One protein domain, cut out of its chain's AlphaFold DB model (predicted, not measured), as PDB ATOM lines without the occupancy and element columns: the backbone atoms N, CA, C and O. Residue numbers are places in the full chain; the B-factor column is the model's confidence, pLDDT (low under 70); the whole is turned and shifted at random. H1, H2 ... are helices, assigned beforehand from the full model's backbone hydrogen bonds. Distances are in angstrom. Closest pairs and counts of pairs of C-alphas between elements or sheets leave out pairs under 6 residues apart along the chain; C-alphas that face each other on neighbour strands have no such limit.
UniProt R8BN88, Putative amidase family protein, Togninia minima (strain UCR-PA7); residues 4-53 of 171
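AT A GLANCE: This is residues 4 to 53 of the 171 residues of the protein "Putative amidase family protein" of Togninia minima (strain UCR-PA7) (UniProt R8BN88). A flat, open arrangement of small helices built round H2, the longest: H4 packs slantwise on the side of H2, the short H3 sits at the corner where H2 ends, and H1 lies near H2's beginning without clearly touching it. The loop residues 11 to 16 stick out between H1 and H2, and residues 36 to 41, of which 41 belongs to H4, stick out between H3 and H4. The printed part has 50 residues with four named helices, in the order H1, H2, H3, H4, and no named strand; the class is all helix. It is only just loose, close to compact, with a radius of gyration of the C-alphas of 11.8 A and spans of 32 by 31 by 13 A.

HOW THE PARTS SIT: H1, residues 4 to 10, and H2, residues 20 to 29, are close but not clearly touching; their closest C-alphas, of Phe 5 and Leu 20, are 7.1 A apart. Their lines are about perpendicular, at 75 degrees. H2 and H3, residues 31 to 34, touch only at the corner by their tight link, and only just, with 3 pairs of C-alphas within 8 A; the closest are those of Asn 27 and Ser 34, 5.1 A apart. H4, residues 41 to 49, touches H2, its Leu 45 closest to Val 24 with C-alphas 6.8 A apart. These two stand at a steep tilt of 40 degrees, opposite ways. H1 is apart from H3 and H4, and H3 is apart from H4. Every O i to N i+4 pair is within hydrogen-bond range in H1 and H2, and 4 of 5 are in H4; H3 is too short for such a pair.

IN THESE COORDINATES: H1 begins at C-alpha 4, (26.270, 51.879, 35.595), and is 9.9 A long from first to last C-alpha. H2 is 14.4 A long, H3 5.1 A and H4 13.3 A. H4 ends at C-alpha 49, (24.326, 42.689, 26.532).

THE WHOLE: The two C-alphas farthest apart, of Glu 32 and Leu 53, are 32.6 A apart. The printed part has no cut, and no link is long. Mean pLDDT of the printed part is 82.8; residues 34 to 40 are under 70.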
ATOM      1  N   GLY A   4      26.331  52.054  34.146       81.75
ATOM      2  CA  GLY A   4      26.270  51.879  35.595       81.75
ATOM      3  C   GLY A   4      27.150  50.744  36.106       81.75
ATOM      4  O   GLY A   4      27.893  50.957  37.057       81.75
ATOM      5  N   PHE A   5      27.129  49.577  35.451       85.50
ATOM      6  CA  PHE A   5      27.967  48.449  35.867       85.50
ATOM      7  C   PHE A   5      29.458  48.759  35.687       85.50
ATOM      8  O   PHE A   5      30.210  48.687  36.653       85.50
ATOM      9  N   VAL A   6      29.870  49.184  34.486       86.19
ATOM     10  CA  VAL A   6      31.274  49.513  34.170       86.19
ATOM     11  C   VAL A   6      31.791  50.641  35.067       86.19
ATOM     12  O   VAL A   6      32.863  50.532  35.658       86.19
ATOM     13  N   LYS A   7      31.003  51.709  35.241       87.62
ATOM     14  CA  LYS A   7      31.334  52.832  36.128       87.62
ATOM     15  C   LYS A   7      31.474  52.381  37.581       87.62
ATOM     16  O   LYS A   7      32.354  52.867  38.284       87.62
ATOM     17  N   HIS A   8      30.616  51.465  38.030       88.12
ATOM     18  CA  HIS A   8      30.670  50.933  39.383       88.12
ATOM     19  C   HIS A   8      31.936  50.101  39.600       88.12
ATOM     20  O   HIS A   8      32.708  50.419  40.500       88.12
ATOM     21  N   VAL A   9      32.211  49.104  38.751       89.31
ATOM     22  CA  VAL A   9      33.392  48.236  38.919       89.31
ATOM     23  C   VAL A   9      34.709  48.993  38.748       89.31
ATOM     24  O   VAL A   9      35.670  48.687  39.445       89.31
ATOM     25  N   ALA A  10      34.747  50.037  37.912       87.06
ATOM     26  CA  ALA A  10      35.919  50.903  37.767       87.06
ATOM     27  C   ALA A  10      36.281  51.672  39.052       87.06
ATOM     28  O   ALA A  10      37.436  52.047  39.230       87.06
ATOM     29  N   SER A  11      35.317  51.897  39.953       87.50
ATOM     30  CA  SER A  11      35.563  52.530  41.257       87.50
ATOM     31  C   SER A  11      36.027  51.564  42.352       87.50
ATOM     32  O   SER A  11      36.332  52.009  43.457       87.50
ATOM     33  N   LEU A  12      36.075  50.255  42.084       89.56
ATOM     34  CA  LEU A  12      36.414  49.239  43.079       89.56
ATOM     35  C   LEU A  12      37.873  48.785  42.941       89.56
ATOM     36  O   LEU A  12      38.394  48.604  41.842       89.56
ATOM     37  N   HIS A  13      38.526  48.531  44.074       88.94
ATOM     38  CA  HIS A  13      39.858  47.924  44.120       88.94
ATOM     39  C   HIS A  13      39.762  46.397  44.218       88.94
ATOM     40  O   HIS A  13      38.847  45.863  44.840       88.94
ATOM     41  N   GLY A  14      40.730  45.684  43.633       86.56
ATOM     42  CA  GLY A  14      40.823  44.221  43.740       86.56
ATOM     43  C   GLY A  14      39.791  43.439  42.920       86.56
ATOM     44  O   GLY A  14      39.690  42.225  43.070       86.56
ATOM     45  N   VAL A  15      39.036  44.110  42.044       85.56
ATOM     46  CA  VAL A  15      38.054  43.470  41.163       85.56
ATOM     47  C   VAL A  15      38.711  43.096  39.835       85.56
ATOM     48  O   VAL A  15      39.326  43.930  39.174       85.56
ATOM     49  N   GLN A  16      38.581  41.826  39.447       83.00
ATOM     50  CA  GLN A  16      39.120  41.308  38.184       83.00
ATOM     51  C   GLN A  16      38.164  41.504  37.000       83.00
ATOM     52  O   GLN A  16      38.629  41.645  35.876       83.00
ATOM     53  N   VAL A  17      36.852  41.548  37.257       85.81
ATOM     54  CA  VAL A  17      35.794  41.690  36.244       85.81
ATOM     55  C   VAL A  17      35.480  43.168  36.000       85.81
ATOM     56  O   VAL A  17      35.062  43.879  36.914       85.81
ATOM     57  N   LYS A  18      35.648  43.629  34.762       87.44
ATOM     58  CA  LYS A  18      35.531  45.042  34.361       87.44
ATOM     59  C   LYS A  18      34.349  45.331  33.437       87.44
ATOM     60  O   LYS A  18      34.035  46.498  33.202       87.44
ATOM     61  N   SER A  19      33.673  44.299  32.940       89.31
ATOM     62  CA  SER A  19      32.520  44.435  32.047       89.31
ATOM     63  C   SER A  19      31.452  43.375  32.309       89.31
ATOM     64  O   SER A  19      31.673  42.391  33.023       89.31
ATOM     65  N   LEU A  20      30.262  43.598  31.749       89.00
ATOM     66  CA  LEU A  20      29.160  42.649  31.872       89.00
ATOM     67  C   LEU A  20      29.453  41.369  31.076       89.00
ATOM     68  O   LEU A  20      29.098  40.277  31.510       89.00
ATOM     69  N   GLU A  21      30.157  41.498  29.953       90.25
ATOM     70  CA  GLU A  21      30.639  40.406  29.110       90.25
ATOM     71  C   GLU A  21      31.643  39.530  29.863       90.25
ATOM     72  O   GLU A  21      31.538  38.303  29.838       90.25
ATOM     73  N   GLU A  22      32.590  40.143  30.577       90.56
ATOM     74  CA  GLU A  22      33.539  39.421  31.426       90.56
ATOM     75  C   GLU A  22      32.820  38.689  32.563       90.56
ATOM     76  O   GLU A  22      33.148  37.536  32.839       90.56
ATOM     77  N   LEU A  23      31.796  39.303  33.172       88.50
ATOM     78  CA  LEU A  23      30.973  38.649  34.195       88.50
ATOM     79  C   LEU A  23      30.227  37.435  33.623       88.50
ATOM     80  O   LEU A  23      30.248  36.352  34.207       88.50
ATOM     81  N   VAL A  24      29.591  37.601  32.462       88.81
ATOM     82  CA  VAL A  24      28.879  36.534  31.746       88.81
ATOM     83  C   VAL A  24      29.825  35.388  31.394       88.81
ATOM     84  O   VAL A  24      29.463  34.228  31.600       88.81
ATOM     85  N   ASN A  25      31.036  35.688  30.922       89.25
ATOM     86  CA  ASN A  25      32.047  34.684  30.599       89.25
ATOM     87  C   ASN A  25      32.585  33.984  31.846       89.25
ATOM     88  O   ASN A  25      32.686  32.758  31.839       89.25
ATOM     89  N   PHE A  26      32.872  34.721  32.919       87.62
ATOM     90  CA  PHE A  26      33.264  34.142  34.204       87.62
ATOM     91  C   PHE A  26      32.219  33.126  34.676       87.62
ATOM     92  O   PHE A  26      32.552  31.987  34.996       87.62
ATOM     93  N   ASN A  27      30.939  33.493  34.611       86.31
ATOM     94  CA  ASN A  27      29.860  32.611  35.032       86.31
ATOM     95  C   ASN A  27      29.726  31.337  34.192       86.31
ATOM     96  O   ASN A  27      29.361  30.292  34.729       86.31
ATOM     97  N   ARG A  28      30.017  31.410  32.889       84.81
ATOM     98  CA  ARG A  28      30.018  30.242  31.994       84.81
ATOM     99  C   ARG A  28      31.173  29.285  32.287       84.81
ATOM    100  O   ARG A  28      30.990  28.080  32.150       84.81
ATOM    101  N   HIS A  29      32.331  29.807  32.691       86.62
ATOM    102  CA  HIS A  29      33.502  28.997  33.047       86.62
ATOM    103  C   HIS A  29      33.433  28.437  34.475       86.62
ATOM    104  O   HIS A  29      34.091  27.439  34.758       86.62
ATOM    105  N   HIS A  30      32.622  29.045  35.348       83.38
ATOM    106  CA  HIS A  30      32.454  28.647  36.748       83.38
ATOM    107  C   HIS A  30      30.979  28.432  37.135       83.38
ATOM    108  O   HIS A  30      30.486  29.058  38.084       83.38
ATOM    109  N   PRO A  31      30.229  27.557  36.436       78.50
ATOM    110  CA  PRO A  31      28.809  27.337  36.718       78.50
ATOM    111  C   PRO A  31      28.570  26.912  38.173       78.50
ATOM    112  O   PRO A  31      27.586  27.309  38.791       78.50
ATOM    113  N   GLU A  32      29.512  26.190  38.775       76.38
ATOM    114  CA  GLU A  32      29.467  25.762  40.165       76.38
ATOM    115  C   GLU A  32      29.555  26.912  41.180       76.38
ATOM    116  O   GLU A  32      29.197  26.701  42.344       76.38
ATOM    117  N   LEU A  33      30.079  28.078  40.794       75.19
ATOM    118  CA  LEU A  33      30.202  29.271  41.641       75.19
ATOM    119  C   LEU A  33      29.133  30.320  41.334       75.19
ATOM    120  O   LEU A  33      28.794  31.113  42.212       75.19
ATOM    121  N   SER A  34      28.611  30.313  40.109       66.56
ATOM    122  CA  SER A  34      27.817  31.422  39.591       66.56
ATOM    123  C   SER A  34      26.316  31.161  39.586       66.56
ATOM    124  O   SER A  34      25.561  32.054  39.969       66.56
ATOM    125  N   TYR A  35      25.852  29.957  39.223       64.88
ATOM    126  CA  TYR A  35      24.415  29.660  39.153       64.88
ATOM    127  C   TYR A  35      24.101  28.193  39.466       64.88
ATOM    128  O   TYR A  35      24.701  27.278  38.922       64.88
ATOM    129  N   ALA A  36      23.081  27.941  40.289       57.88
ATOM    130  CA  ALA A  36      22.443  26.623  40.295       57.88
ATOM    131  C   ALA A  36      21.758  26.392  38.932       57.88
ATOM    132  O   ALA A  36      21.231  27.350  38.372       57.88
ATOM    133  N   GLU A  37      21.665  25.147  38.441       53.69
ATOM    134  CA  GLU A  37      21.014  24.788  37.154       53.69
ATOM    135  C   GLU A  37      19.607  25.394  36.953       53.69
ATOM    136  O   GLU A  37      19.118  25.510  35.834       53.69
ATOM    137  N   ARG A  38      18.936  25.792  38.041       56.50
ATOM    138  CA  ARG A  38      17.594  26.393  38.046       56.50
ATOM    139  C   ARG A  38      17.576  27.926  38.091       56.50
ATOM    140  O   ARG A  38      16.498  28.502  38.214       56.50
ATOM    141  N   ASN A  39      18.725  28.600  38.072       62.41
ATOM    142  CA  ASN A  39      18.800  30.049  38.239       62.41
ATOM    143  C   ASN A  39      18.857  30.766  36.880       62.41
ATOM    144  O   ASN A  39      19.872  30.749  36.192       62.41
ATOM    145  N   ALA A  40      17.766  31.447  36.525       66.31
ATOM    146  CA  ALA A  40      17.641  32.225  35.291       66.31
ATOM    147  C   ALA A  40      18.472  33.526  35.273       66.31
ATOM    148  O   ALA A  40      18.443  34.243  34.276       66.31
ATOM    149  N   ALA A  41      19.207  33.854  36.342       75.31
ATOM    150  CA  ALA A  41      19.878  35.142  36.490       75.31
ATOM    151  C   ALA A  41      20.896  35.468  35.380       75.31
ATOM    152  O   ALA A  41      20.972  36.622  34.963       75.31
ATOM    153  N   GLN A  42      21.596  34.471  34.826       82.44
ATOM    154  CA  GLN A  42      22.485  34.669  33.674       82.44
ATOM    155  C   GLN A  42      21.737  35.223  32.450       82.44
ATOM    156  O   GLN A  42      22.256  36.093  31.754       82.44
ATOM    157  N   ARG A  43      20.493  34.777  32.210       85.00
ATOM    158  CA  ARG A  43      19.695  35.221  31.054       85.00
ATOM    159  C   ARG A  43      19.398  36.717  31.102       85.00
ATOM    160  O   ARG A  43      19.305  37.336  30.049       85.00
ATOM    161  N   TYR A  44      19.265  37.307  32.293       86.56
ATOM    162  CA  TYR A  44      19.092  38.757  32.423       86.56
ATOM    163  C   TYR A  44      20.365  39.520  32.038       86.56
ATOM    164  O   TYR A  44      20.267  40.548  31.371       86.56
ATOM    165  N   LEU A  45      21.550  39.011  32.398       87.75
ATOM    166  CA  LEU A  45      22.827  39.619  31.998       87.75
ATOM    167  C   LEU A  45      23.021  39.527  30.478       87.75
ATOM    168  O   LEU A  45      23.340  40.518  29.832       87.75
ATOM    169  N   GLU A  46      22.752  38.358  29.896       89.38
ATOM    170  CA  GLU A  46      22.846  38.141  28.448       89.38
ATOM    171  C   GLU A  46      21.832  38.996  27.676       89.38
ATOM    172  O   GLU A  46      22.190  39.630  26.687       89.38
ATOM    173  N   SER A  47      20.584  39.083  28.153       89.62
ATOM    174  CA  SER A  47      19.566  39.969  27.573       89.62
ATOM    175  C   SER A  47      19.992  41.433  27.596       89.62
ATOM    176  O   SER A  47      19.612  42.191  26.711       89.62
ATOM    177  N   ALA A  48      20.748  41.842  28.610       88.56
ATOM    178  CA  ALA A  48      21.204  43.209  28.727       88.56
ATOM    179  C   ALA A  48      22.398  43.547  27.828       88.56
ATOM    180  O   ALA A  48      22.497  44.690  27.385       88.56
ATOM    181  N   ILE A  49      23.273  42.573  27.554       88.81
ATOM    182  CA  ILE A  49      24.326  42.689  26.532       88.81
ATOM    183  C   ILE A  49      23.683  42.771  25.141       88.81
ATOM    184  O   ILE A  49      24.036  43.631  24.343       88.81
ATOM    185  N   ASN A  50      22.677  41.930  24.882       90.06
ATOM    186  CA  ASN A  50      21.997  41.822  23.587       90.06
ATOM    187  C   ASN A  50      20.890  42.868  23.366       90.06
ATOM    188  O   ASN A  50      20.043  42.706  22.493       90.06
ATOM    189  N   GLN A  51      20.837  43.923  24.176       86.75
ATOM    190  CA  GLN A  51      19.856  44.984  23.983       86.75
ATOM    191  C   GLN A  51      20.283  45.886  22.815       86.75
ATOM    192  O   GLN A  51      21.450  46.271  22.719       86.75
ATOM    193  N   HIS A  52      19.333  46.273  21.969       89.00
ATOM    194  CA  HIS A  52      19.594  47.073  20.767       89.00
ATOM    195  C   HIS A  52      18.903  48.439  20.783       89.00
ATOM    196  O   HIS A  52      18.821  49.078  19.741       89.00
ATOM    197  N   LEU A  53      18.412  48.890  21.947       90.25
ATOM    198  CA  LEU A  53      17.805  50.213  22.054       90.25
ATOM    199  C   LEU A  53      18.868  51.281  21.810       90.25
ATOM    200  O   LEU A  53      19.937  51.282  22.437       90.25
TER     201      LEU A  53